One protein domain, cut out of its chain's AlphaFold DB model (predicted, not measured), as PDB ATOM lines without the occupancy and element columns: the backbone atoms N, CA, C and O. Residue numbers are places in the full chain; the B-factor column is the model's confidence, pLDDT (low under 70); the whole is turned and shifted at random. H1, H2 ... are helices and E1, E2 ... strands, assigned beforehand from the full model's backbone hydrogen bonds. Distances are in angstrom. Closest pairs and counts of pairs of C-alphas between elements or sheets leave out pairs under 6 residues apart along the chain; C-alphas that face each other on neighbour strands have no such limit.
ATOM      1  N   VAL A  16       4.353  46.960  59.296       90.62
ATOM      2  CA  VAL A  16       3.328  47.513  60.176       90.62
ATOM      3  C   VAL A  16       2.541  48.606  59.461       90.62
ATOM      4  O   VAL A  16       3.113  49.459  58.770       90.62
ATOM      5  N   PHE A  17       1.226  48.571  59.658       92.00
ATOM      6  CA  PHE A  17       0.276  49.615  59.297       92.00
ATOM      7  C   PHE A  17      -0.536  50.026  60.523       92.00
ATOM      8  O   PHE A  17      -0.701  49.250  61.462       92.00
ATOM      9  N   ASN A  18      -1.071  51.242  60.487       91.19
ATOM     10  CA  ASN A  18      -1.963  51.763  61.515       91.19
ATOM     11  C   ASN A  18      -3.247  52.261  60.853       91.19
ATOM     12  O   ASN A  18      -3.185  52.807  59.752       91.19
ATOM     13  N   PHE A  19      -4.385  52.130  61.528       90.44
ATOM     14  CA  PHE A  19      -5.623  52.804  61.131       90.44
ATOM     15  C   PHE A  19      -6.192  53.616  62.289       90.44
ATOM     16  O   PHE A  19      -5.928  53.339  63.459       90.44
ATOM     17  N   ASN A  20      -6.985  54.622  61.939       89.19
ATOM     18  CA  ASN A  20      -7.721  55.444  62.880       89.19
ATOM     19  C   ASN A  20      -9.213  55.048  62.840       89.19
ATOM     20  O   ASN A  20      -9.854  55.242  61.802       89.19
ATOM     21  N   PRO A  21      -9.798  54.511  63.927       85.56
ATOM     22  CA  PRO A  21     -11.205  54.104  63.954       85.56
ATOM     23  C   PRO A  21     -12.182  55.284  63.790       85.56
ATOM     24  O   PRO A  21     -13.348  55.072  63.440       85.56
ATOM     25  N   ALA A  22     -11.726  56.526  63.997       88.19
ATOM     26  CA  ALA A  22     -12.510  57.725  63.715       88.19
ATOM     27  C   ALA A  22     -12.647  58.018  62.207       88.19
ATOM     28  O   ALA A  22     -13.627  58.636  61.796       88.19
ATOM     29  N   GLU A  23     -11.702  57.558  61.378       85.06
ATOM     30  CA  GLU A  23     -11.669  57.804  59.924       85.06
ATOM     31  C   GLU A  23     -12.392  56.715  59.121       85.06
ATOM     32  O   GLU A  23     -12.857  56.954  58.008       85.06
ATOM     33  N   GLY A  24     -12.535  55.517  59.688       81.31
ATOM     34  CA  GLY A  24     -13.197  54.401  59.031       81.31
ATOM     35  C   GLY A  24     -13.551  53.291  60.011       81.31
ATOM     36  O   GLY A  24     -12.790  52.969  60.917       81.31
ATOM     37  N   LYS A  25     -14.727  52.687  59.815       76.88
ATOM     38  CA  LYS A  25     -15.273  51.657  60.720       76.88
ATOM     39  C   LYS A  25     -15.412  50.278  60.082       76.88
ATOM     40  O   LYS A  25     -15.859  49.343  60.738       76.88
ATOM     41  N   ARG A  26     -15.092  50.148  58.792       84.25
ATOM     42  CA  ARG A  26     -15.305  48.920  58.022       84.25
ATOM     43  C   ARG A  26     -13.970  48.338  57.580       84.25
ATOM     44  O   ARG A  26     -13.235  48.988  56.849       84.25
ATOM     45  N   SER A  27     -13.713  47.092  57.960       88.31
ATOM     46  CA  SER A  27     -12.645  46.278  57.382       88.31
ATOM     47  C   SER A  27     -13.127  45.686  56.055       88.31
ATOM     48  O   SER A  27     -13.973  44.786  56.050       88.31
ATOM     49  N   THR A  28     -12.659  46.236  54.937       94.50
ATOM     50  CA  THR A  28     -12.946  45.730  53.588       94.50
ATOM     51  C   THR A  28     -11.905  44.714  53.139       94.50
ATOM     52  O   THR A  28     -10.794  44.687  53.650       94.50
ATOM     53  N   ASP A  29     -12.255  43.880  52.163       97.00
ATOM     54  CA  ASP A  29     -11.364  42.832  51.659       97.00
ATOM     55  C   ASP A  29     -10.124  43.386  50.940       97.00
ATOM     56  O   ASP A  29      -9.063  42.770  50.989       97.00
ATOM     57  N   TYR A  30     -10.239  44.561  50.322       95.06
ATOM     58  CA  TYR A  30      -9.112  45.379  49.887       95.06
ATOM     59  C   TYR A  30      -9.047  46.656  50.734       95.06
ATOM     60  O   TYR A  30     -10.026  47.402  50.816       95.06
ATOM     61  N   LEU A  31      -7.911  46.879  51.400       92.38
ATOM     62  CA  LEU A  31      -7.628  48.064  52.211       92.38
ATOM     63  C   LEU A  31      -6.670  48.998  51.464       92.38
ATOM     64  O   LEU A  31      -5.586  48.595  51.035       92.38
ATOM     65  N   VAL A  32      -7.052  50.270  51.372       85.56
ATOM     66  CA  VAL A  32      -6.180  51.335  50.867       85.56
ATOM     67  C   VAL A  32      -5.179  51.720  51.958       85.56
ATOM     68  O   VAL A  32      -5.547  51.850  53.126       85.56
ATOM     69  N   CYS A  33      -3.913  51.907  51.585       86.81
ATOM     70  CA  CYS A  33      -2.866  52.387  52.485       86.81
ATOM     71  C   CYS A  33      -2.049  53.516  51.845       86.81
ATOM     72  O   CYS A  33      -1.986  53.652  50.625       86.81
ATOM     73  N   ASP A  34      -1.366  54.284  52.688       82.81
ATOM     74  CA  ASP A  34      -0.475  55.391  52.325       82.81
ATOM     75  C   ASP A  34       0.734  54.971  51.469       82.81
ATOM     76  O   ASP A  34       1.308  55.783  50.747       82.81
ATOM     77  N   LYS A  35       1.110  53.690  51.512       81.44
ATOM     78  CA  LYS A  35       2.221  53.128  50.727       81.44
ATOM     79  C   LYS A  35       1.828  52.726  49.303       81.44
ATOM     80  O   LYS A  35       2.683  52.206  48.587       81.44
ATOM     81  N   ASN A  36       0.564  52.922  48.902       78.19
ATOM     82  CA  ASN A  36       0.001  52.434  47.633       78.19
ATOM     83  C   ASN A  36       0.240  50.927  47.417       78.19
ATOM     84  O   ASN A  36       0.423  50.452  46.299       78.19
ATOM     85  N   TRP A  37       0.303  50.161  48.507       89.62
ATOM     86  CA  TRP A  37       0.417  48.707  48.460       89.62
ATOM     87  C   TRP A  37      -0.963  48.072  48.562       89.62
ATOM     88  O   TRP A  37      -1.861  48.594  49.227       89.62
ATOM     89  N   PHE A  38      -1.112  46.912  47.931       90.50
ATOM     90  CA  PHE A  38      -2.370  46.179  47.918       90.50
ATOM     91  C   PHE A  38      -2.514  45.363  49.202       90.50
ATOM     92  O   PHE A  38      -2.021  44.241  49.268       90.50
ATOM     93  N   LEU A  39      -3.143  45.919  50.241       94.44
ATOM     94  CA  LEU A  39      -3.467  45.155  51.449       94.44
ATOM     95  C   LEU A  39      -4.747  44.371  51.205       94.44
ATOM     96  O   LEU A  39      -5.822  44.953  51.081       94.44
ATOM     97  N   VAL A  40      -4.631  43.053  51.151       96.19
ATOM     98  CA  VAL A  40      -5.737  42.174  50.779       96.19
ATOM     99  C   VAL A  40      -6.029  41.153  51.871       96.19
ATOM    100  O   VAL A  40      -5.107  40.653  52.524       96.19
ATOM    101  N   SER A  41      -7.311  40.860  52.075       97.00
ATOM    102  CA  SER A  41      -7.780  39.815  52.983       97.00
ATOM    103  C   SER A  41      -7.471  38.423  52.426       97.00
ATOM    104  O   SER A  41      -7.301  38.254  51.217       97.00
ATOM    105  N   GLU A  42      -7.475  37.395  53.280       96.25
ATOM    106  CA  GLU A  42      -7.349  35.989  52.850       96.25
ATOM    107  C   GLU A  42      -8.336  35.607  51.730       96.25
ATOM    108  O   GLU A  42      -7.988  34.852  50.826       96.25
ATOM    109  N   ARG A  43      -9.552  36.172  51.725       97.06
ATOM    110  CA  ARG A  43     -10.568  35.879  50.696       97.06
ATOM    111  C   ARG A  43     -10.144  36.351  49.307       97.06
ATOM    112  O   ARG A  43     -10.412  35.670  48.325       97.06
ATOM    113  N   VAL A  44      -9.475  37.499  49.219       96.69
ATOM    114  CA  VAL A  44      -8.943  38.018  47.947       96.69
ATOM    115  C   VAL A  44      -7.756  37.182  47.495       96.69
ATOM    116  O   VAL A  44      -7.657  36.881  46.309       96.69
ATOM    117  N   LYS A  45      -6.893  36.755  48.429       95.31
ATOM    118  CA  LYS A  45      -5.785  35.845  48.105       95.31
ATOM    119  C   LYS A  45      -6.285  34.558  47.468       95.31
ATOM    120  O   LYS A  45      -5.748  34.150  46.454       95.31
ATOM    121  N   MET A  46      -7.362  33.970  47.993       95.19
ATOM    122  CA  MET A  46      -7.957  32.768  47.395       95.19
ATOM    123  C   MET A  46      -8.390  32.994  45.939       95.19
ATOM    124  O   MET A  46      -8.206  32.109  45.107       95.19
ATOM    125  N   VAL A  47      -8.937  34.172  45.610       96.50
ATOM    126  CA  VAL A  47      -9.301  34.512  44.223       96.50
ATOM    127  C   VAL A  47      -8.056  34.700  43.357       96.50
ATOM    128  O   VAL A  47      -8.004  34.165  42.253       96.50
ATOM    129  N   PHE A  48      -7.043  35.411  43.859       94.44
ATOM    130  CA  PHE A  48      -5.759  35.541  43.174       94.44
ATOM    131  C   PHE A  48      -5.115  34.183  42.907       94.44
ATOM    132  O   PHE A  48      -4.769  33.917  41.767       94.44
ATOM    133  N   ASP A  49      -5.031  33.300  43.895       92.50
ATOM    134  CA  ASP A  49      -4.381  31.994  43.753       92.50
ATOM    135  C   ASP A  49      -5.158  31.056  42.820       92.50
ATOM    136  O   ASP A  49      -4.564  30.214  42.152       92.50
ATOM    137  N   THR A  50      -6.484  31.221  42.739       92.81
ATOM    138  CA  THR A  50      -7.332  30.453  41.814       92.81
ATOM    139  C   THR A  50      -7.108  30.862  40.358       92.81
ATOM    140  O   THR A  50      -7.107  30.005  39.479       92.81
ATOM    141  N   LEU A  51      -6.949  32.162  40.092       92.38
ATOM    142  CA  LEU A  51      -6.862  32.705  38.731       92.38
ATOM    143  C   LEU A  51      -5.421  32.895  38.247       92.38
ATOM    144  O   LEU A  51      -5.141  32.810  37.059       92.38
ATOM    145  N   GLU A  52      -4.497  33.164  39.160       86.06
ATOM    146  CA  GLU A  52      -3.108  33.503  38.883       86.06
ATOM    147  C   GLU A  52      -2.209  32.874  39.961       86.06
ATOM    148  O   GLU A  52      -1.584  33.562  40.770       86.06
ATOM    149  N   GLU A  53      -2.132  31.538  39.949       74.62
ATOM    150  CA  GLU A  53      -1.356  30.720  40.904       74.62
ATOM    151  C   GLU A  53       0.093  31.221  41.077       74.62
ATOM    152  O   GLU A  53       0.703  31.103  42.142       74.62
ATOM    153  N   ARG A  54       0.669  31.800  40.015       79.19
ATOM    154  CA  ARG A  54       2.013  32.382  40.005       79.19
ATOM    155  C   ARG A  54       1.929  33.815  39.507       79.19
ATOM    156  O   ARG A  54       1.628  34.050  38.345       79.19
ATOM    157  N   GLY A  55       2.256  34.770  40.368       87.31
ATOM    158  CA  GLY A  55       2.227  36.183  39.982       87.31
ATOM    159  C   GLY A  55       2.011  37.150  41.130       87.31
ATOM    160  O   GLY A  55       2.244  38.349  40.970       87.31
ATOM    161  N   VAL A  56       1.629  36.634  42.298       93.38
ATOM    162  CA  VAL A  56       1.455  37.418  43.518       93.38
ATOM    163  C   VAL A  56       2.271  36.795  44.646       93.38
ATOM    164  O   VAL A  56       2.263  35.588  44.862       93.38
ATOM    165  N   GLN A  57       3.014  37.630  45.363       93.31
ATOM    166  CA  GLN A  57       3.647  37.271  46.622       93.31
ATOM    167  C   GLN A  57       2.867  37.907  47.766       93.31
ATOM    168  O   GLN A  57       2.668  39.121  47.773       93.31
ATOM    169  N   TYR A  58       2.507  37.119  48.773       93.44
ATOM    170  CA  TYR A  58       1.873  37.638  49.980       93.44
ATOM    171  C   TYR A  58       2.898  37.869  51.074       93.44
ATOM    172  O   TYR A  58       3.639  36.961  51.448       93.44
ATOM    173  N   ILE A  59       2.925  39.088  51.600       92.19
ATOM    174  CA  ILE A  59       3.806  39.455  52.703       92.19
ATOM    175  C   ILE A  59       2.942  39.737  53.935       92.19
ATOM    176  O   ILE A  59       2.105  40.645  53.875       92.19
ATOM    177  N   PRO A  60       3.115  38.978  55.033       91.81
ATOM    178  CA  PRO A  60       2.371  39.190  56.267       91.81
ATOM    179  C   PRO A  60       2.530  40.616  56.795       91.81
ATOM    180  O   PRO A  60       3.599  41.220  56.678       91.81
ATOM    181  N   VAL A  61       1.464  41.140  57.395       92.19
ATOM    182  CA  VAL A  61       1.452  42.474  57.999       92.19
ATOM    183  C   VAL A  61       0.821  42.433  59.380       92.19
ATOM    184  O   VAL A  61      -0.017  41.575  59.662       92.19
ATOM    185  N   ARG A  62       1.166  43.417  60.209       91.88
ATOM    186  CA  ARG A  62       0.377  43.777  61.389       91.88
ATOM    187  C   ARG A  62      -0.317  45.104  61.170       91.88
ATOM    188  O   ARG A  62       0.271  46.037  60.625       91.88
ATOM    189  N   ILE A  63      -1.566  45.173  61.611       92.06
ATOM    190  CA  ILE A  63      -2.396  46.364  61.486       92.06
ATOM    191  C   ILE A  63      -2.894  46.740  62.882       92.06
ATOM    192  O   ILE A  63      -3.666  45.998  63.497       92.06
ATOM    193  N   TYR A  64      -2.433  47.887  63.371       91.56
ATOM    194  CA  TYR A  64      -2.732  48.383  64.709       91.56
ATOM    195  C   TYR A  64      -3.795  49.474  64.681       91.56
ATOM    196  O   TYR A  64      -3.847  50.303  63.765       91.56
ATOM    197  N   ASN A  65      -4.624  49.497  65.718       90.25
ATOM    198  CA  ASN A  65      -5.453  50.655  66.004       90.25
ATOM    199  C   ASN A  65      -4.566  51.757  66.596       90.25
ATOM    200  O   ASN A  65      -3.938  51.559  67.634       90.25
ATOM    201  N   LYS A  66      -4.529  52.929  65.958       88.56
ATOM    202  CA  LYS A  66      -3.702  54.059  66.398       88.56
ATOM    203  C   LYS A  66      -4.110  54.620  67.768       88.56
ATOM    204  O   LYS A  66      -3.280  55.232  68.426       88.56
ATOM    205  N   GLU A  67      -5.362  54.445  68.186       88.00
ATOM    206  CA  GLU A  67      -5.846  54.935  69.484       88.00
ATOM    207  C   GLU A  67      -5.450  54.025  70.649       88.00
ATOM    208  O   GLU A  67      -5.214  54.520  71.748       88.00
ATOM    209  N   THR A  68      -5.394  52.707  70.428       88.19
ATOM    210  CA  THR A  68      -5.116  51.725  71.492       88.19
ATOM    211  C   THR A  68      -3.725  51.105  71.408       88.19
ATOM    212  O   THR A  68      -3.300  50.464  72.361       88.19
ATOM    213  N   GLU A  69      -3.028  51.262  70.279       82.25
ATOM    214  CA  GLU A  69      -1.747  50.613  69.959       82.25
ATOM    215  C   GLU A  69      -1.791  49.070  70.009       82.25
ATOM    216  O   GLU A  69      -0.760  48.396  70.025       82.25
ATOM    217  N   GLU A  70      -2.989  48.480  69.959       82.38
ATOM    218  CA  GLU A  70      -3.195  47.031  69.909       82.38
ATOM    219  C   GLU A  70      -3.388  46.537  68.469       82.38
ATOM    220  O   GLU A  70      -3.987  47.209  67.624       82.38
ATOM    221  N   SER A  71      -2.885  45.331  68.180       79.44
ATOM    222  CA  SER A  71      -3.101  44.673  66.886       79.44
ATOM    223  C   SER A  71      -4.565  44.264  66.781       79.44
ATOM    224  O   SER A  71      -4.996  43.346  67.476       79.44
ATOM    225  N   SER A  72      -5.324  44.907  65.896       81.31
ATOM    226  CA  SER A  72      -6.786  44.773  65.884       81.31
ATOM    227  C   SER A  72      -7.370  44.265  64.566       81.31
ATOM    228  O   SER A  72      -8.558  43.957  64.521       81.31
ATOM    229  N   LEU A  73      -6.573  44.145  63.496       86.12
ATOM    230  CA  LEU A  73      -7.010  43.552  62.225       86.12
ATOM    231  C   LEU A  73      -6.032  42.461  61.768       86.12
ATOM    232  O   LEU A  73      -4.886  42.739  61.416       86.12
ATOM    233  N   GLY A  74      -6.502  41.211  61.777       87.81
ATOM    234  CA  GLY A  74      -5.775  40.038  61.283       87.81
ATOM    235  C   GLY A  74      -6.272  39.566  59.914       87.81
ATOM    236  O   GLY A  74      -7.306  40.021  59.429       87.81
ATOM    237  N   GLY A  75      -5.543  38.628  59.298       92.38
ATOM    238  CA  GLY A  75      -5.936  38.006  58.023       92.38
ATOM    239  C   GLY A  75      -5.693  38.871  56.785       92.38
ATOM    240  O   GLY A  75      -6.336  38.661  55.757       92.38
ATOM    241  N   TYR A  76      -4.790  39.849  56.887       95.25
ATOM    242  CA  TYR A  76      -4.365  40.690  55.771       95.25
ATOM    243  C   TYR A  76      -2.910  40.426  55.407       95.25
ATOM    244  O   TYR A  76      -2.085  40.007  56.222       95.25
ATOM    245  N   SER A  77      -2.568  40.700  54.156       94.75
ATOM    246  CA  SER A  77      -1.183  40.747  53.697       94.75
ATOM    247  C   SER A  77      -1.037  41.752  52.577       94.75
ATOM    248  O   SER A  77      -2.006  42.078  51.894       94.75
ATOM    249  N   VAL A  78       0.188  42.210  52.353       93.88
ATOM    250  CA  VAL A  78       0.501  42.926  51.120       93.88
ATOM    251  C   VAL A  78       0.565  41.911  49.983       93.88
ATOM    252  O   VAL A  78       1.376  40.987  50.036       93.88
ATOM    253  N   ALA A  79      -0.265  42.096  48.964       93.88
ATOM    254  CA  ALA A  79      -0.167  41.424  47.677       93.88
ATOM    255  C   ALA A  79       0.849  42.159  46.791       93.88
ATOM    256  O   ALA A  79       0.558  43.171  46.150       93.88
ATOM    257  N   ASN A  80       2.075  41.646  46.761       92.88
ATOM    258  CA  ASN A  80       3.106  42.079  45.832       92.88
ATOM    259  C   ASN A  80       2.915  41.362  44.492       92.88
ATOM    260  O   ASN A  80       3.388  40.243  44.300       92.88
ATOM    261  N   VAL A  81       2.207  42.012  43.573       92.75
ATOM    262  CA  VAL A  81       2.038  41.530  42.199       92.75
ATOM    263  C   VAL A  81       3.356  41.699  41.443       92.75
ATOM    264  O   VAL A  81       3.824  42.824  41.246       92.75
ATOM    265  N   VAL A  82       3.956  40.572  41.055       92.44
ATOM    266  CA  VAL A  82       5.232  40.481  40.324       92.44
ATOM    267  C   VAL A  82       5.037  40.259  38.826       92.44
ATOM    268  O   VAL A  82       5.991  40.391  38.065       92.44
ATOM    269  N   ASN A  83       3.816  39.949  38.392       92.56
ATOM    270  CA  ASN A  83       3.473  39.923  36.978       92.56
ATOM    271  C   ASN A  83       3.516  41.342  36.414       92.56
ATOM    272  O   ASN A  83       2.744  42.211  36.825       92.56
ATOM    273  N   VAL A  84       4.426  41.561  35.473       93.12
ATOM    274  CA  VAL A  84       4.647  42.848  34.818       93.12
ATOM    275  C   VAL A  84       4.646  42.610  33.323       93.12
ATOM    276  O   VAL A  84       5.381  41.750  32.836       93.12
ATOM    277  N   LEU A  85       3.798  43.346  32.613       93.62
ATOM    278  CA  LEU A  85       3.591  43.187  31.182       93.62
ATOM    279  C   LEU A  85       3.978  44.464  30.441       93.62
ATOM    280  O   LEU A  85       3.657  45.573  30.868       93.62
ATOM    281  N   ASP A  86       4.597  44.290  29.279       93.81
ATOM    282  CA  ASP A  86       4.707  45.342  28.274       93.81
ATOM    283  C   ASP A  86       3.476  45.276  27.358       93.81
ATOM    284  O   ASP A  86       3.475  44.651  26.296       93.81
ATOM    285  N   ALA A  87       2.359  45.806  27.860       95.12
ATOM    286  CA  ALA A  87       1.061  45.743  27.192       95.12
ATOM    287  C   ALA A  87       0.478  47.124  26.869       95.12
ATOM    288  O   ALA A  87      -0.569  47.192  26.229       95.12
ATOM    289  N   LEU A  88       1.118  48.219  27.290       94.88
ATOM    290  CA  LEU A  88       0.605  49.570  27.074       94.88
ATOM    291  C   LEU A  88       0.649  49.935  25.584       94.88
ATOM    292  O   LEU A  88       1.712  49.982  24.970       94.88
ATOM    293  N   ASN A  89      -0.503  50.266  25.011       95.25
ATOM    294  CA  ASN A  89      -0.600  50.820  23.669       95.25
ATOM    295  C   ASN A  89      -0.729  52.346  23.758       95.25
ATOM    296  O   ASN A  89      -1.829  52.877  23.929       95.25
ATOM    297  N   LEU A  90       0.393  53.063  23.656       92.88
ATOM    298  CA  LEU A  90       0.393  54.528  23.727       92.88
ATOM    299  C   LEU A  90      -0.341  55.188  22.550       92.88
ATOM    300  O   LEU A  90      -0.948  56.233  22.745       92.88
ATOM    301  N   GLU A  91      -0.335  54.584  21.358       95.69
ATOM    302  CA  GLU A  91      -1.014  55.125  20.169       95.69
ATOM    303  C   GLU A  91      -2.533  55.253  20.370       95.69
ATOM    304  O   GLU A  91      -3.161  56.195  19.887       95.69
ATOM    305  N   HIS A  92      -3.126  54.323  21.117       96.25
ATOM    306  CA  HIS A  92      -4.558  54.300  21.408       96.25
ATOM    307  C   HIS A  92      -4.918  54.743  22.831       96.25
ATOM    308  O   HIS A  92      -6.103  54.735  23.176       96.25
ATOM    309  N   SER A  93      -3.927  55.128  23.638       95.56
ATOM    310  CA  SER A  93      -4.126  55.673  24.982       95.56
ATOM    311  C   SER A  93      -4.280  57.195  24.944       95.56
ATOM    312  O   SER A  93      -3.689  57.878  24.113       95.56
ATOM    313  N   ASP A  94      -5.040  57.745  25.890       95.25
ATOM    314  CA  ASP A  94      -5.035  59.186  26.167       95.25
ATOM    315  C   ASP A  94      -3.959  59.457  27.216       95.25
ATOM    316  O   ASP A  94      -4.087  59.010  28.360       95.25
ATOM    317  N   TYR A  95      -2.887  60.145  26.830       93.31
ATOM    318  CA  TYR A  95      -1.765  60.448  27.711       93.31
ATOM    319  C   TYR A  95      -1.267  61.881  27.534       93.31
ATOM    320  O   TYR A  95      -1.552  62.577  26.562       93.31
ATOM    321  N   SER A  96      -0.522  62.354  28.522       91.56
ATOM    322  CA  SER A  96       0.172  63.638  28.494       91.56
ATOM    323  C   SER A  96       1.646  63.413  28.798       91.56
ATOM    324  O   SER A  96       1.991  62.553  29.608       91.56
ATOM    325  N   VAL A  97       2.509  64.175  28.129       90.50
ATOM    326  CA  VAL A  97       3.955  64.145  28.355       90.50
ATOM    327  C   VAL A  97       4.345  65.404  29.107       90.50
ATOM    328  O   VAL A  97       3.991  66.507  28.693       90.50
ATOM    329  N   PHE A  98       5.080  65.230  30.196       86.88
ATOM    330  CA  PHE A  98       5.625  66.314  30.998       86.88
ATOM    331  C   PHE A  98       7.145  66.266  30.945       86.88
ATOM    332  O   PHE A  98       7.733  65.189  31.007       86.88
ATOM    333  N   GLU A  99       7.780  67.424  30.849       87.50
ATOM    334  CA  GLU A  99       9.228  67.530  31.004       87.50
ATOM    335  C   GLU A  99       9.546  67.770  32.482       87.50
ATOM    336  O   GLU A  99       8.934  68.619  33.132       87.50
ATOM    337  N   TYR A 100      10.469  66.982  33.027       78.81
ATOM    338  CA  TYR A 100      10.911  67.076  34.411       78.81
ATOM    339  C   TYR A 100      12.436  67.201  34.458       78.81
ATOM    340  O   TYR A 100      13.161  66.269  34.120       78.81
ATOM    341  N   GLY A 101      12.929  68.367  34.880       78.25
ATOM    342  CA  GLY A 101      14.360  68.679  34.853       78.25
ATOM    343  C   GLY A 101      14.942  68.727  33.434       78.25
ATOM    344  O   GLY A 101      14.211  68.799  32.446       78.25
ATOM    345  N   ASP A 102      16.270  68.671  33.335       77.94
ATOM    346  CA  ASP A 102      16.959  68.690  32.045       77.94
ATOM    347  C   ASP A 102      16.838  67.312  31.363       77.94
ATOM    348  O   ASP A 102      17.465  66.333  31.771       77.94
ATOM    349  N   ASN A 103      16.030  67.249  30.299       75.19
ATOM    350  CA  ASN A 103      15.855  66.119  29.372       75.19
ATOM    351  C   ASN A 103      15.131  64.854  29.878       75.19
ATOM    352  O   ASN A 103      15.220  63.819  29.210       75.19
ATOM    353  N   GLN A 104      14.368  64.886  30.975       79.69
ATOM    354  CA  GLN A 104      13.519  63.739  31.344       79.69
ATOM    355  C   GLN A 104      12.068  63.983  30.933       79.69
ATOM    356  O   GLN A 104      11.495  65.031  31.220       79.69
ATOM    357  N   LYS A 105      11.468  63.001  30.256       83.31
ATOM    358  CA  LYS A 105      10.053  63.012  29.877       83.31
ATOM    359  C   LYS A 105       9.296  62.011  30.735       83.31
ATOM    360  O   LYS A 105       9.637  60.832  30.749       83.31
ATOM    361  N   LEU A 106       8.264  62.484  31.418       83.44
ATOM    362  CA  LEU A 106       7.325  61.671  32.176       83.44
ATOM    363  C   LEU A 106       6.036  61.509  31.370       83.44
ATOM    364  O   LEU A 106       5.472  62.496  30.893       83.44
ATOM    365  N   ILE A 107       5.557  60.276  31.239       86.56
ATOM    366  CA  ILE A 107       4.272  59.968  30.608       86.56
ATOM    367  C   ILE A 107       3.232  59.778  31.712       86.56
ATOM    368  O   ILE A 107       3.439  58.995  32.631       86.56
ATOM    369  N   SER A 108       2.104  60.481  31.614       88.19
ATOM    370  CA  SER A 108       0.928  60.257  32.460       88.19
ATOM    371  C   SER A 108      -0.235  59.808  31.591       88.19
ATOM    372  O   SER A 108      -0.685  60.559  30.721       88.19
ATOM    373  N   VAL A 109      -0.714  58.587  31.814       90.50
ATOM    374  CA  VAL A 109      -1.833  58.002  31.071       90.50
ATOM    375  C   VAL A 109      -3.140  58.305  31.806       90.50
ATOM    376  O   VAL A 109      -3.309  57.962  32.973       90.50
ATOM    377  N   LYS A 110      -4.078  58.955  31.114       90.31
ATOM    378  CA  LYS A 110      -5.427  59.272  31.608       90.31
ATOM    379  C   LYS A 110      -6.431  58.182  31.250       90.31
ATOM    380  O   LYS A 110      -7.326  57.893  32.039       90.31
ATOM    381  N   LYS A 111      -6.304  57.592  30.056       93.06
ATOM    382  CA  LYS A 111      -7.108  56.444  29.609       93.06
ATOM    383  C   LYS A 111      -6.199  55.410  28.971       93.06
ATOM    384  O   LYS A 111      -5.564  55.697  27.959       93.06
ATOM    385  N   TYR A 112      -6.169  54.221  29.559       95.12
ATOM    386  CA  TYR A 112      -5.328  53.122  29.102       95.12
ATOM    387  C   TYR A 112      -5.954  52.405  27.904       95.12
ATOM    388  O   TYR A 112      -7.152  52.102  27.897       95.12
ATOM    389  N   ALA A 113      -5.112  52.088  26.927       96.44
ATOM    390  CA  ALA A 113      -5.357  51.063  25.928       96.44
ATOM    391  C   ALA A 113      -4.279  49.979  26.039       96.44
ATOM    392  O   ALA A 113      -3.095  50.300  26.142       96.44
ATOM    393  N   LEU A 114      -4.682  48.709  26.024       96.81
ATOM    394  CA  LEU A 114      -3.793  47.561  26.192       96.81
ATOM    395  C   LEU A 114      -3.787  46.664  24.950       96.81
ATOM    396  O   LEU A 114      -4.838  46.411  24.362       96.81
ATOM    397  N   ASN A 115      -2.617  46.148  24.579       96.56
ATOM    398  CA  ASN A 115      -2.447  45.194  23.483       96.56
ATOM    399  C   ASN A 115      -2.936  43.803  23.904       96.56
ATOM    400  O   ASN A 115      -2.310  43.157  24.745       96.56
ATOM    401  N   LYS A 116      -4.015  43.309  23.285       94.38
ATOM    402  CA  LYS A 116      -4.640  42.018  23.615       94.38
ATOM    403  C   LYS A 116      -3.685  40.818  23.614       94.38
ATOM    404  O   LYS A 116      -3.799  40.014  24.539       94.38
ATOM    405  N   PRO A 117      -2.748  40.664  22.653       93.31
ATOM    406  CA  PRO A 117      -1.851  39.506  22.633       93.31
ATOM    407  C   PRO A 117      -0.980  39.386  23.890       93.31
ATOM    408  O   PRO A 117      -0.610  38.283  24.273       93.31
ATOM    409  N   CYS A 118      -0.685  40.504  24.564       92.38
ATOM    410  CA  CYS A 118       0.120  40.507  25.785       92.38
ATOM    411  C   CYS A 118      -0.668  40.059  27.030       92.38
ATOM    412  O   CYS A 118      -0.060  39.826  28.069       92.38
ATOM    413  N   LEU A 119      -2.002  39.961  26.946       92.81
ATOM    414  CA  LEU A 119      -2.895  39.709  28.085       92.81
ATOM    415  C   LEU A 119      -3.328  38.240  28.211       92.81
ATOM    416  O   LEU A 119      -4.109  37.899  29.097       92.81
ATOM    417  N   GLU A 120      -2.881  37.373  27.304       89.94
ATOM    418  CA  GLU A 120      -3.331  35.985  27.253       89.94
ATOM    419  C   GLU A 120      -2.980  35.229  28.545       89.94
ATOM    420  O   GLU A 120      -1.823  35.189  28.964       89.94
ATOM    421  N   ASN A 121      -3.996  34.624  29.175       89.19
ATOM    422  CA  ASN A 121      -3.888  33.926  30.463       89.19
ATOM    423  C   ASN A 121      -3.257  34.792  31.573       89.19
ATOM    424  O   ASN A 121      -2.477  34.298  32.389       89.19
ATOM    425  N   LYS A 122      -3.551  36.100  31.568       93.19
ATOM    426  CA  LYS A 122      -3.147  37.045  32.613       93.19
ATOM    427  C   LYS A 122      -4.369  37.662  33.262       93.19
ATOM    428  O   LYS A 122      -5.155  38.355  32.619       93.19
ATOM    429  N   HIS A 123      -4.502  37.435  34.561       95.50
ATOM    430  CA  HIS A 123      -5.652  37.878  35.334       95.50
ATOM    431  C   HIS A 123      -5.329  39.023  36.276       95.50
ATOM    432  O   HIS A 123      -6.248  39.774  36.596       95.50
ATOM    433  N   VAL A 124      -4.068  39.161  36.701       94.81
ATOM    434  CA  VAL A 124      -3.605  40.213  37.616       94.81
ATOM    435  C   VAL A 124      -2.174  40.608  37.265       94.81
ATOM    436  O   VAL A 124      -1.269  39.768  37.286       94.81
ATOM    437  N   PHE A 125      -1.948  41.880  36.938       94.19
ATOM    438  CA  PHE A 125      -0.635  42.358  36.503       94.19
ATOM    439  C   PHE A 125      -0.462  43.874  36.653       94.19
ATOM    440  O   PHE A 125      -1.418  44.628  36.828       94.19
ATOM    441  N   LYS A 126       0.792  44.314  36.551       93.44
ATOM    442  CA  LYS A 126       1.204  45.716  36.407       93.44
ATOM    443  C   LYS A 126       1.760  45.963  35.007       93.44
ATOM    444  O   LYS A 126       2.153  45.015  34.325       93.44
ATOM    445  N   LEU A 127       1.818  47.222  34.589       92.75
ATOM    446  CA  LEU A 127       2.506  47.603  33.356       92.75
ATOM    447  C   LEU A 127       3.959  47.962  33.650       92.75
ATOM    448  O   LEU A 127       4.271  48.490  34.716       92.75
ATOM    449  N   HIS A 128       4.847  47.672  32.703       89.12
ATOM    450  CA  HIS A 128       6.245  48.072  32.812       89.12
ATOM    451  C   HIS A 128       6.370  49.598  32.927       89.12
ATOM    452  O   HIS A 128       5.844  50.332  32.090       89.12
ATOM    453  N   GLY A 129       7.074  50.070  33.957       81.81
ATOM    454  CA  GLY A 129       7.288  51.498  34.191       81.81
ATOM    455  C   GLY A 129       6.093  52.228  34.808       81.81
ATOM    456  O   GLY A 129       6.158  53.448  34.955       81.81
ATOM    457  N   ASP A 130       5.035  51.508  35.196       75.25
ATOM    458  CA  ASP A 130       3.872  52.070  35.876       75.25
ATOM    459  C   ASP A 130       3.606  51.338  37.198       75.25
ATOM    460  O   ASP A 130       3.193  50.176  37.244       75.25
ATOM    461  N   GLU A 131       3.887  52.020  38.307       68.12
ATOM    462  CA  GLU A 131       3.857  51.398  39.632       68.12
ATOM    463  C   GLU A 131       2.469  51.419  40.288       68.12
ATOM    464  O   GLU A 131       2.253  50.674  41.251       68.12
ATOM    465  N   PHE A 132       1.543  52.256  39.803       75.38
ATOM    466  CA  PHE A 132       0.316  52.589  40.533       75.38
ATOM    467  C   PHE A 132      -0.917  51.754  40.151       75.38
ATOM    468  O   PHE A 132      -1.525  51.177  41.058       75.38
ATOM    469  N   PRO A 133      -1.341  51.671  38.876       86.38
ATOM    470  CA  PRO A 133      -2.523  50.911  38.513       86.38
ATOM    471  C   PRO A 133      -2.238  49.411  38.574       86.38
ATOM    472  O   PRO A 133      -1.250  48.903  38.039       86.38
ATOM    473  N   LEU A 134      -3.157  48.687  39.209       91.44
ATOM    474  CA  LEU A 134      -3.234  47.239  39.105       91.44
ATOM    475  C   LEU A 134      -4.294  46.882  38.074       91.44
ATOM    476  O   LEU A 134      -5.454  47.271  38.212       91.44
ATOM    477  N   PHE A 135      -3.894  46.126  37.064       94.94
ATOM    478  CA  PHE A 135      -4.797  45.653  36.032       94.94
ATOM    479  C   PHE A 135      -5.281  44.262  36.382       94.94
ATOM    480  O   PHE A 135      -4.519  43.411  36.849       94.94
ATOM    481  N   VAL A 136      -6.566  44.046  36.129       95.88
ATOM    482  CA  VAL A 136      -7.217  42.767  36.355       95.88
ATOM    483  C   VAL A 136      -8.069  42.386  35.155       95.88
ATOM    484  O   VAL A 136      -8.574  43.244  34.433       95.88
ATOM    485  N   SER A 137      -8.228  41.086  34.940       96.38
ATOM    486  CA  SER A 137      -9.143  40.567  33.923       96.38
ATOM    487  C   SER A 137     -10.610  40.726  34.335       96.38
ATOM    488  O   SER A 137     -10.949  40.802  35.518       96.38
ATOM    489  N   GLU A 138     -11.505  40.664  33.348       96.06
ATOM    490  CA  GLU A 138     -12.952  40.589  33.588       96.06
ATOM    491  C   GLU A 138     -13.338  39.345  34.411       96.06
ATOM    492  O   GLU A 138     -14.300  39.364  35.174       96.06
ATOM    493  N   GLU A 139     -12.575  38.256  34.297       96.62
ATOM    494  CA  GLU A 139     -12.783  37.049  35.100       96.62
ATOM    495  C   GLU A 139     -12.490  37.286  36.585       96.62
ATOM    496  O   GLU A 139     -13.289  36.901  37.439       96.62
ATOM    497  N   PHE A 140     -11.412  38.012  36.899       96.75
ATOM    498  CA  PHE A 140     -11.120  38.413  38.275       96.75
ATOM    499  C   PHE A 140     -12.239  39.276  38.863       96.75
ATOM    500  O   PHE A 140     -12.708  39.016  39.972       96.75
ATOM    501  N   LYS A 141     -12.721  40.270  38.105       97.62
ATOM    502  CA  LYS A 141     -13.851  41.112  38.520       97.62
ATOM    503  C   LYS A 141     -15.103  40.277  38.813       97.62
ATOM    504  O   LYS A 141     -15.736  40.468  39.850       97.62
ATOM    505  N   LYS A 142     -15.432  39.310  37.952       98.00
ATOM    506  CA  LYS A 142     -16.565  38.396  38.175       98.00
ATOM    507  C   LYS A 142     -16.413  37.587  39.456       98.00
ATOM    508  O   LYS A 142     -17.393  37.430  40.182       98.00
ATOM    509  N   GLU A 143     -15.214  37.103  39.775       97.94
ATOM    510  CA  GLU A 143     -14.979  36.414  41.048       97.94
ATOM    511  C   GLU A 143     -15.098  37.367  42.248       97.94
ATOM    512  O   GLU A 143     -15.685  36.984  43.260       97.94
ATOM    513  N   VAL A 144     -14.653  38.622  42.143       97.50
ATOM    514  CA  VAL A 144     -14.881  39.645  43.183       97.50
ATOM    515  C   VAL A 144     -16.377  39.848  43.443       97.50
ATOM    516  O   VAL A 144     -16.816  39.793  44.595       97.50
ATOM    517  N   GLU A 145     -17.175  40.023  42.389       97.88
ATOM    518  CA  GLU A 145     -18.625  40.239  42.480       97.88
ATOM    519  C   GLU A 145     -19.358  39.004  43.026       97.88
ATOM    520  O   GLU A 145     -20.136  39.099  43.979       97.88
ATOM    521  N   LYS A 146     -19.063  37.824  42.471       97.81
ATOM    522  CA  LYS A 146     -19.640  36.534  42.874       97.81
ATOM    523  C   LYS A 146     -19.362  36.216  44.341       97.81
ATOM    524  O   LYS A 146     -20.273  35.802  45.061       97.81
ATOM    525  N   ASN A 147     -18.130  36.442  44.801       97.56
ATOM    526  CA  ASN A 147     -17.733  36.217  46.192       97.56
ATOM    527  C   ASN A 147     -18.097  37.389  47.119       97.56
ATOM    528  O   ASN A 147     -17.849  37.303  48.326       97.56
ATOM    529  N   LYS A 148     -18.705  38.463  46.588       97.62
ATOM    530  CA  LYS A 148     -19.086  39.681  47.321       97.62
ATOM    531  C   LYS A 148     -17.904  40.264  48.105       97.62
ATOM    532  O   LYS A 148     -18.033  40.567  49.296       97.62
ATOM    533  N   LEU A 149     -16.733  40.336  47.469       98.00
ATOM    534  CA  LEU A 149     -15.547  40.958  48.061       98.00
ATOM    535  C   LEU A 149     -15.713  42.483  48.057       98.00
ATOM    536  O   LEU A 149     -16.363  43.056  47.185       98.00
ATOM    537  N   THR A 150     -15.174  43.145  49.075       97.06
ATOM    538  CA  THR A 150     -15.456  44.556  49.378       97.06
ATOM    539  C   THR A 150     -14.207  45.428  49.292       97.06
ATOM    540  O   THR A 150     -13.096  44.941  49.479       97.06
ATOM    541  N   GLY A 151     -14.381  46.732  49.058       94.25
ATOM    542  CA  GLY A 151     -13.262  47.683  48.946       94.25
ATOM    543  C   GLY A 151     -12.677  47.808  47.539       94.25
ATOM    544  O   GLY A 151     -11.619  48.400  47.385       94.25
ATOM    545  N   PHE A 152     -13.357  47.269  46.526       94.62
ATOM    546  CA  PHE A 152     -12.957  47.357  45.124       94.62
ATOM    547  C   PHE A 152     -13.825  48.361  44.370       94.62
ATOM    548  O   PHE A 152     -15.033  48.434  44.598       94.62
ATOM    549  N   ASP A 153     -13.195  49.063  43.439       93.69
ATOM    550  CA  ASP A 153     -13.843  49.760  42.337       93.69
ATOM    551  C   ASP A 153     -13.049  49.454  41.061       93.69
ATOM    552  O   ASP A 153     -11.834  49.237  41.125       93.69
ATOM    553  N   PHE A 154     -13.731  49.380  39.920       94.94
ATOM    554  CA  PHE A 154     -13.129  48.952  38.659       94.94
ATOM    555  C   PHE A 154     -13.369  49.987  37.572       94.94
ATOM    556  O   PHE A 154     -14.506  50.349  37.277       94.94
ATOM    557  N   LEU A 155     -12.283  50.396  36.919       95.00
ATOM    558  CA  LEU A 155     -12.330  51.238  35.735       95.00
ATOM    559  C   LEU A 155     -12.044  50.389  34.497       95.00
ATOM    560  O   LEU A 155     -11.007  49.731  34.413       95.00
ATOM    561  N   GLU A 156     -12.961  50.417  33.536       95.38
ATOM    562  CA  GLU A 156     -12.771  49.736  32.258       95.38
ATOM    563  C   GLU A 156     -11.660  50.413  31.442       95.38
ATOM    564  O   GLU A 156     -11.556  51.642  31.383       95.38
ATOM    565  N   VAL A 157     -10.837  49.593  30.789       95.12
ATOM    566  CA  VAL A 157      -9.757  50.037  29.903       95.12
ATOM    567  C   VAL A 157      -9.972  49.475  28.507       95.12
ATOM    568  O   VAL A 157     -10.572  48.415  28.329       95.12
ATOM    569  N   LYS A 158      -9.473  50.180  27.492       96.62
ATOM    570  CA  LYS A 158      -9.605  49.728  26.109       96.62
ATOM    571  C   LYS A 158      -8.642  48.566  25.859       96.62
ATOM    572  O   LYS A 158      -7.483  48.633  26.252       96.62
ATOM    573  N   VAL A 159      -9.092  47.532  25.157       96.19
ATOM    574  CA  VAL A 159      -8.232  46.439  24.679       96.19
ATOM    575  C   VAL A 159      -8.256  46.439  23.154       96.19
ATOM    576  O   VAL A 159      -9.332  46.537  22.561       96.19
ATOM    577  N   ILE A 160      -7.071  46.391  22.543       93.88
ATOM    578  CA  ILE A 160      -6.847  46.433  21.090       93.88
ATOM    579  C   ILE A 160      -6.440  45.050  20.597       93.88
ATOM    580  O   ILE A 160      -5.480  44.487  21.174       93.88
TER     581      ILE A 160
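This is residues 16 to 160 of the 160 residues of an uncharacterized protein of Thermoactinomyces sp. DSM 45891 (UniProt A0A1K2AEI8). A strongly twisted sheet of five strands, E1 to E5, forms one end of the domain, with H1 over one face of it and H3 packed on H1; the long hairpin of E6 and E7 forms the opposite end. Between these ends lies the small hairpin of E8 and E9, near the middle, and the final residues 147 to 160 run from the side of H3 back toward the far end, where 158 to 159 pair with 113 to 114. The printed part has 145 residues, with three named helices and nine named strands in the order E1 E2 H1 E3 E4 E5 E6 E7 H2 E8 E9 H3; the class is mixed, helices and strands. The five-strand sheet is branched and mixed, and the two hairpin sheets are antiparallel. The whole is only just compact, close to loose, with a radius of gyration of the C-alphas of 17.3 A and spans of 50 by 40 by 23 A.

E1, residues 16 to 19, is the parallel neighbour of E3, residues 56 to 65, with N 17 and O 62 2.9 A apart. E2, residues 38 to 41, is the antiparallel neighbour of E5, residues 76 to 81, with N 79 and O 38 at 2.8 A. E3 and E5 are antiparallel, with N 57 and O 80 at 2.8 A. E3 also forms a hairpin with E4, residues 71 to 73, where N 72 and O 63 are 3.1 A apart. Beside E3, E1 lies on one side, and E4 and E5 on the other side. E4 runs on into E5 across a break of 2 residues, at 66 degrees. H1, residues 42 to 51, is on this sheet at a height over the sheet of 10.0 A, over E3 and E5, and runs along the strands, at 11 degrees to E3 on the local plane. E6, residues 94 to 100, and E7, residues 104 to 111, form a hairpin, with N 98 and O 106 at 2.8 A. H2, residues 116 to 119, touches no helix. E8, residues 124 to 127, and E9, residues 130 to 136, form another hairpin, with N 135 and O 125 at 2.9 A. The closest C-alphas of E5 and E8 are those of Val 81 and Phe 125, 6.3 A apart. H3, residues 138 to 146, touches H1, the closest C-alphas being those of Val 47 and Glu 143 at 6.8 A; the two run opposite ways at a steep tilt of 37 degrees, only just past shallow. Every O i to N i+4 pair is within hydrogen-bond range in H1 and H3, and H2 is too short for such a pair.

E1 begins at C-alpha 16, (3.328, 47.513, 60.176). H1 is 14.5 A long from first to last C-alpha, and E3, the longest strand by residues, is 27.0 A. E5 measures 15.0 A, E6 19.6 A and E7 21.9 A; E6 begins at C-alpha 94, (-5.035, 59.186, 26.167). E9 measures 14.5 A and H3 12.1 A, and H3 ends at C-alpha 146, (-19.640, 36.534, 42.874). E2, E4, H2 and E8 are shorter.

The two C-alphas farthest apart are those of Thr 68 and Glu 91, 51.6 A. The printed part has no cut and ends at residue 160, the chain's last. The links E1 to E2, of 18 residues, and E5 to E6, of 12 residues, are long. The mean pLDDT of the printed part is 90.9, and residue 131 alone is under 70.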